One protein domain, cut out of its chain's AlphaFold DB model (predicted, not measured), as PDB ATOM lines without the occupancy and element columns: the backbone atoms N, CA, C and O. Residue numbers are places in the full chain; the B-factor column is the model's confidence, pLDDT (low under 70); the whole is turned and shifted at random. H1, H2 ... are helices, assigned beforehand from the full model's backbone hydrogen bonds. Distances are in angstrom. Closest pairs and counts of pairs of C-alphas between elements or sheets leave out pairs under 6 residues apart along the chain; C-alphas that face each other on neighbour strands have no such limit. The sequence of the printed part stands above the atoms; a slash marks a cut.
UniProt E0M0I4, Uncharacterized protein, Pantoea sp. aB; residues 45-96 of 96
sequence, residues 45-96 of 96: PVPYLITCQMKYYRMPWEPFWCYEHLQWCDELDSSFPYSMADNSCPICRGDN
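Overview. This is residues 45 to 96 of the 96 residues of an uncharacterized protein of Pantoea sp. aB (UniProt E0M0I4). Look for little regular structure here: a long winding loop, residues 58 to 89, makes the middle, with helix H1 at one end and the short helix H2 at the other. A small turn in that loop pairs residues 65 to 66 with 71 to 72, antiparallel. The printed part has 52 residues with two named helices, H1 then H2, and no named strand; the class is all helix, though the helices hold 15 residues. It is compact, with a radius of gyration of the C-alphas of 10.3 A, and spans 29 by 25 by 15 A.

Along the chain. Find C-alpha 48 at (33.758, -34.167, -91.587); from there H1, residues 48 to 57, runs 14.4 A. H2, residues 90 to 94, covers 6.4 A and ends at C-alpha 94, (37.358, -53.267, -81.189).

Arrangement. H1 and H2 are apart. In both, every O i to N i+4 pair is within hydrogen-bond range.

Size, cuts and confidence. The C-alphas of Arg 58 and Asn 96, the two farthest apart, are 29.9 A apart. The printed part has no cut; the link H1 to H2 is long, 32 residues. Look at residues 95 to 96 for pLDDT under 70.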
ATOM      1  N   PRO A  45      37.760 -31.348 -82.115       93.69
ATOM      2  CA  PRO A  45      37.227 -30.964 -83.419       93.69
ATOM      3  C   PRO A  45      36.340 -32.056 -84.029       93.69
ATOM      4  O   PRO A  45      36.711 -33.232 -84.043       93.69
ATOM      5  N   VAL A  46      35.182 -31.650 -84.550       93.19
ATOM      6  CA  VAL A  46      34.205 -32.560 -85.160       93.19
ATOM      7  C   VAL A  46      34.703 -32.996 -86.547       93.19
ATOM      8  O   VAL A  46      34.934 -32.140 -87.408       93.19
ATOM      9  N   PRO A  47      34.862 -34.306 -86.814       94.88
ATOM     10  CA  PRO A  47      35.253 -34.805 -88.123       94.88
ATOM     11  C   PRO A  47      34.214 -34.475 -89.196       94.88
ATOM     12  O   PRO A  47      33.019 -34.325 -88.923       94.88
ATOM     13  N   TYR A  48      34.649 -34.439 -90.456       94.81
ATOM     14  CA  TYR A  48      33.758 -34.167 -91.587       94.81
ATOM     15  C   TYR A  48      32.587 -35.158 -91.669       94.81
ATOM     16  O   TYR A  48      31.449 -34.742 -91.877       94.81
ATOM     17  N   LEU A  49      32.846 -36.454 -91.451       93.62
ATOM     18  CA  LEU A  49      31.808 -37.491 -91.444       93.62
ATOM     19  C   LEU A  49      30.715 -37.189 -90.411       93.62
ATOM     20  O   LEU A  49      29.536 -37.163 -90.761       93.62
ATOM     21  N   ILE A  50      31.114 -36.882 -89.175       94.38
ATOM     22  CA  ILE A  50      30.188 -36.549 -88.087       94.38
ATOM     23  C   ILE A  50      29.422 -35.269 -88.413       94.38
ATOM     24  O   ILE A  50      28.207 -35.223 -88.276       94.38
ATOM     25  N   THR A  51      30.093 -34.256 -88.965       94.06
ATOM     26  CA  THR A  51      29.439 -33.019 -89.425       94.06
ATOM     27  C   THR A  51      28.342 -33.308 -90.460       94.06
ATOM     28  O   THR A  51      27.267 -32.707 -90.425       94.06
ATOM     29  N   CYS A  52      28.592 -34.229 -91.396       94.69
ATOM     30  CA  CYS A  52      27.602 -34.660 -92.381       94.69
ATOM     31  C   CYS A  52      26.428 -35.397 -91.725       94.69
ATOM     32  O   CYS A  52      25.279 -35.117 -92.064       94.69
ATOM     33  N   GLN A  53      26.698 -36.291 -90.773       93.88
ATOM     34  CA  GLN A  53      25.665 -37.018 -90.032       93.88
ATOM     35  C   GLN A  53      24.810 -36.073 -89.172       93.88
ATOM     36  O   GLN A  53      23.585 -36.129 -89.257       93.88
ATOM     37  N   MET A  54      25.422 -35.138 -88.437       93.31
ATOM     38  CA  MET A  54      24.725 -34.090 -87.676       93.31
ATOM     39  C   MET A  54      23.743 -33.321 -88.564       93.31
ATOM     40  O   MET A  54      22.575 -33.155 -88.215       93.31
ATOM     41  N   LYS A  55      24.185 -32.910 -89.761       92.81
ATOM     42  CA  LYS A  55      23.325 -32.226 -90.740       92.81
ATOM     43  C   LYS A  55      22.209 -33.122 -91.276       92.81
ATOM     44  O   LYS A  55      21.085 -32.649 -91.429       92.81
ATOM     45  N   TYR A  56      22.510 -34.385 -91.571       93.69
ATOM     46  CA  TYR A  56      21.546 -35.338 -92.121       93.69
ATOM     47  C   TYR A  56      20.426 -35.653 -91.124       93.69
ATOM     48  O   TYR A  56      19.249 -35.555 -91.464       93.69
ATOM     49  N   TYR A  57      20.786 -35.952 -89.875       91.81
ATOM     50  CA  TYR A  57      19.836 -36.297 -88.817       91.81
ATOM     51  C   TYR A  57      19.276 -35.082 -88.070       91.81
ATOM     52  O   TYR A  57      18.354 -35.238 -87.274       91.81
ATOM     53  N   ARG A  58      19.800 -33.877 -88.341       89.69
ATOM     54  CA  ARG A  58      19.470 -32.627 -87.633       89.69
ATOM     55  C   ARG A  58      19.644 -32.754 -86.119       89.69
ATOM     56  O   ARG A  58      18.809 -32.289 -85.349       89.69
ATOM     57  N   MET A  59      20.731 -33.404 -85.726       89.81
ATOM     58  CA  MET A  59      21.084 -33.639 -84.332       89.81
ATOM     59  C   MET A  59      22.336 -32.838 -83.964       89.81
ATOM     60  O   MET A  59      23.182 -32.613 -84.838       89.81
ATOM     61  N   PRO A  60      22.466 -32.412 -82.693       90.12
ATOM     62  CA  PRO A  60      23.675 -31.759 -82.208       90.12
ATOM     63  C   PRO A  60      24.811 -32.790 -82.086       90.12
ATOM     64  O   PRO A  60      24.656 -33.939 -82.499       90.12
ATOM     65  N   TRP A  61      25.980 -32.404 -81.581       91.69
ATOM     66  CA  TRP A  61      27.159 -33.278 -81.603       91.69
ATOM     67  C   TRP A  61      27.106 -34.391 -80.540       91.69
ATOM     68  O   TRP A  61      27.704 -35.445 -80.735       91.69
ATOM     69  N   GLU A  62      26.387 -34.192 -79.434       91.81
ATOM     70  CA  GLU A  62      26.405 -35.081 -78.261       91.81
ATOM     71  C   GLU A  62      25.941 -36.517 -78.539       91.81
ATOM     72  O   GLU A  62      26.586 -37.432 -78.032       91.81
ATOM     73  N   PRO A  63      24.894 -36.769 -79.352       91.31
ATOM     74  CA  PRO A  63      24.523 -38.121 -79.783       91.31
ATOM     75  C   PRO A  63      25.621 -38.890 -80.527       91.31
ATOM     76  O   PRO A  63      25.550 -40.112 -80.635       91.31
ATOM     77  N   PHE A  64      26.615 -38.181 -81.065       93.56
ATOM     78  CA  PHE A  64      27.740 -38.755 -81.800       93.56
ATOM     79  C   PHE A  64      28.987 -38.910 -80.920       93.56
ATOM     80  O   PHE A  64      30.048 -39.259 -81.431       93.56
ATOM     81  N   TRP A  65      28.899 -38.632 -79.615       94.25
ATOM     82  CA  TRP A  65      30.036 -38.675 -78.702       94.25
ATOM     83  C   TRP A  65      30.000 -39.902 -77.790       94.25
ATOM     84  O   TRP A  65      29.051 -40.116 -77.037       94.25
ATOM     85  N   CYS A  66      31.078 -40.684 -77.802       92.88
ATOM     86  CA  CYS A  66      31.291 -41.763 -76.850       92.88
ATOM     87  C   CYS A  66      31.932 -41.204 -75.574       92.88
ATOM     88  O   CYS A  66      33.105 -40.823 -75.568       92.88
ATOM     89  N   TYR A  67      31.177 -41.190 -74.476       90.88
ATOM     90  CA  TYR A  67      31.656 -40.701 -73.178       90.88
ATOM     91  C   TYR A  67      32.641 -41.651 -72.485       90.88
ATOM     92  O   TYR A  67      33.425 -41.198 -71.657       90.88
ATOM     93  N   GLU A  68      32.629 -42.942 -72.828       92.25
ATOM     94  CA  GLU A  68      33.539 -43.940 -72.247       92.25
ATOM     95  C   GLU A  68      34.956 -43.802 -72.805       92.25
ATOM     96  O   GLU A  68      35.931 -43.770 -72.058       92.25
ATOM     97  N   HIS A  69      35.061 -43.658 -74.125       93.50
ATOM     98  CA  HIS A  69      36.340 -43.628 -74.831       93.50
ATOM     99  C   HIS A  69      36.783 -42.224 -75.243       93.50
ATOM    100  O   HIS A  69      37.889 -42.061 -75.755       93.50
ATOM    101  N   LEU A  70      35.937 -41.210 -75.020       93.06
ATOM    102  CA  LEU A  70      36.172 -39.823 -75.428       93.06
ATOM    103  C   LEU A  70      36.512 -39.728 -76.925       93.06
ATOM    104  O   LEU A  70      37.494 -39.099 -77.326       93.06
ATOM    105  N   GLN A  71      35.713 -40.415 -77.739       94.12
ATOM    106  CA  GLN A  71      35.862 -40.510 -79.190       94.12
ATOM    107  C   GLN A  71      34.524 -40.303 -79.894       94.12
ATOM    108  O   GLN A  71      33.457 -40.473 -79.306       94.12
ATOM    109  N   TRP A  72      34.586 -39.975 -81.181       95.06
ATOM    110  CA  TRP A  72      33.398 -39.889 -82.026       95.06
ATOM    111  C   TRP A  72      32.869 -41.279 -82.386       95.06
ATOM    112  O   TRP A  72      33.641 -42.160 -82.769       95.06
ATOM    113  N   CYS A  73      31.553 -41.454 -82.297       93.62
ATOM    114  CA  CYS A  73      30.842 -42.594 -82.858       93.62
ATOM    115  C   CYS A  73      30.721 -42.392 -84.371       93.62
ATOM    116  O   CYS A  73      29.930 -41.568 -84.829       93.62
ATOM    117  N   ASP A  74      31.554 -43.095 -85.139       88.12
ATOM    118  CA  ASP A  74      31.601 -42.999 -86.600       88.12
ATOM    119  C   ASP A  74      30.619 -43.953 -87.292       88.12
ATOM    120  O   ASP A  74      30.168 -43.676 -88.409       88.12
ATOM    121  N   GLU A  75      30.232 -45.025 -86.602       89.88
ATOM    122  CA  GLU A  75      29.209 -45.974 -87.022       89.88
ATOM    123  C   GLU A  75      27.939 -45.804 -86.186       89.88
ATOM    124  O   GLU A  75      27.949 -45.880 -84.954       89.88
ATOM    125  N   LEU A  76      26.834 -45.570 -86.894       90.75
ATOM    126  CA  LEU A  76      25.510 -45.379 -86.316       90.75
ATOM    127  C   LEU A  76      24.643 -46.595 -86.603       90.75
ATOM    128  O   LEU A  76      24.705 -47.171 -87.694       90.75
ATOM    129  N   ASP A  77      23.802 -46.945 -85.641       87.69
ATOM    130  CA  ASP A  77      22.855 -48.031 -85.794       87.69
ATOM    131  C   ASP A  77      21.743 -47.684 -86.805       87.69
ATOM    132  O   ASP A  77      21.461 -46.523 -87.121       87.69
ATOM    133  N   SER A  78      21.090 -48.714 -87.350       87.38
ATOM    134  CA  SER A  78      20.026 -48.535 -88.354       87.38
ATOM    135  C   SER A  78      18.778 -47.813 -87.827       87.38
ATOM    136  O   SER A  78      17.943 -47.356 -88.609       87.38
ATOM    137  N   SER A  79      18.642 -47.728 -86.506       87.88
ATOM    138  CA  SER A  79      17.536 -47.091 -85.796       87.88
ATOM    139  C   SER A  79      17.836 -45.651 -85.388       87.88
ATOM    140  O   SER A  79      16.944 -44.980 -84.861       87.88
ATOM    141  N   PHE A  80      19.038 -45.142 -85.650       88.50
ATOM    142  CA  PHE A  80      19.392 -43.768 -85.353       88.50
ATOM    143  C   PHE A  80      18.478 -42.804 -86.130       88.50
ATOM    144  O   PHE A  80      18.258 -42.988 -87.335       88.50
ATOM    145  N   PRO A  81      17.916 -41.763 -85.484       87.88
ATOM    146  CA  PRO A  81      18.237 -41.253 -84.147       87.88
ATOM    147  C   PRO A  81      17.283 -41.707 -83.023       87.88
ATOM    148  O   PRO A  81      17.268 -41.107 -81.950       87.88
ATOM    149  N   TYR A  82      16.442 -42.717 -83.261       86.12
ATOM    150  CA  TYR A  82      15.438 -43.191 -82.297       86.12
ATOM    151  C   TYR A  82      16.016 -44.131 -81.233       86.12
ATOM    152  O   TYR A  82      15.477 -44.218 -80.132       86.12
ATOM    153  N   SER A  83      17.106 -44.819 -81.568       82.94
ATOM    154  CA  SER A  83      17.941 -45.598 -80.657       82.94
ATOM    155  C   SER A  83      19.401 -45.201 -80.874       82.94
ATOM    156  O   SER A  83      19.766 -44.726 -81.949       82.94
ATOM    157  N   MET A  84      20.200 -45.333 -79.821       81.00
ATOM    158  CA  MET A  84      21.651 -45.114 -79.839       81.00
ATOM    159  C   MET A  84      22.382 -46.284 -79.170       81.00
ATOM    160  O   MET A  84      23.529 -46.140 -78.758       81.00
ATOM    161  N   ALA A  85      21.688 -47.412 -78.984       79.88
ATOM    162  CA  ALA A  85      22.187 -48.551 -78.220       79.88
ATOM    163  C   ALA A  85      23.402 -49.205 -78.889       79.88
ATOM    164  O   ALA A  85      24.301 -49.649 -78.183       79.88
ATOM    165  N   ASP A  86      23.442 -49.196 -80.226       82.06
ATOM    166  CA  ASP A  86      24.489 -49.862 -81.005       82.06
ATOM    167  C   ASP A  86      25.370 -48.862 -81.781       82.06
ATOM    168  O   ASP A  86      26.140 -49.245 -82.664       82.06
ATOM    169  N   ASN A  87      25.279 -47.564 -81.463       88.12
ATOM    170  CA  ASN A  87      26.226 -46.574 -81.975       88.12
ATOM    171  C   ASN A  87      27.602 -46.851 -81.370       88.12
ATOM    172  O   ASN A  87      27.745 -46.908 -80.148       88.12
ATOM    173  N   SER A  88      28.629 -46.973 -82.205       89.75
ATOM    174  CA  SER A  88      29.956 -47.359 -81.731       89.75
ATOM    175  C   SER A  88      31.032 -46.386 -82.189       89.75
ATOM    176  O   SER A  88      31.041 -45.890 -83.317       89.75
ATOM    177  N   CYS A  89      31.959 -46.101 -81.275       92.31
ATOM    178  CA  CYS A  89      33.239 -45.503 -81.625       92.31
ATOM    179  C   CYS A  89      34.245 -46.603 -82.010       92.31
ATOM    180  O   CYS A  89      34.029 -47.777 -81.681       92.31
ATOM    181  N   PRO A  90      35.385 -46.247 -82.630       90.38
ATOM    182  CA  PRO A  90      36.392 -47.219 -83.048       90.38
ATOM    183  C   PRO A  90      36.896 -48.151 -81.940       90.38
ATOM    184  O   PRO A  90      37.292 -49.274 -82.238       90.38
ATOM    185  N   ILE A  91      36.878 -47.693 -80.683       90.00
ATOM    186  CA  ILE A  91      37.339 -48.472 -79.529       90.00
ATOM    187  C   ILE A  91      36.242 -49.439 -79.060       90.00
ATOM    188  O   ILE A  91      36.492 -50.638 -79.038       90.00
ATOM    189  N   CYS A  92      35.003 -48.965 -78.849       89.19
ATOM    190  CA  CYS A  92      33.853 -49.832 -78.525       89.19
ATOM    191  C   CYS A  92      33.689 -50.994 -79.517       89.19
ATOM    192  O   CYS A  92      33.307 -52.092 -79.134       89.19
ATOM    193  N   ARG A  93      33.959 -50.750 -80.804       86.88
ATOM    194  CA  ARG A  93      33.872 -51.774 -81.852       86.88
ATOM    195  C   ARG A  93      34.990 -52.817 -81.770       86.88
ATOM    196  O   ARG A  93      34.774 -53.959 -82.168       86.88
ATOM    197  N   GLY A  94      36.175 -52.413 -81.316       76.44
ATOM    198  CA  GLY A  94      37.358 -53.267 -81.189       76.44
ATOM    199  C   GLY A  94      37.415 -54.082 -79.895       76.44
ATOM    200  O   GLY A  94      38.177 -55.042 -79.844       76.44
ATOM    201  N   ASP A  95      36.605 -53.732 -78.895       61.31
ATOM    202  CA  ASP A  95      36.484 -54.443 -77.613       61.31
ATOM    203  C   ASP A  95      35.482 -55.624 -77.649       61.31
ATOM    204  O   ASP A  95      35.093 -56.139 -76.598       61.31
ATOM    205  N   ASN A  96      35.079 -56.069 -78.848       49.44
ATOM    206  CA  ASN A  96      34.219 -57.243 -79.075       49.44
ATOM    207  C   ASN A  96      35.006 -58.552 -79.234       49.44
ATOM    208  O   ASN A  96      35.931 -58.596 -80.079       49.44
TER     209      ASN A  96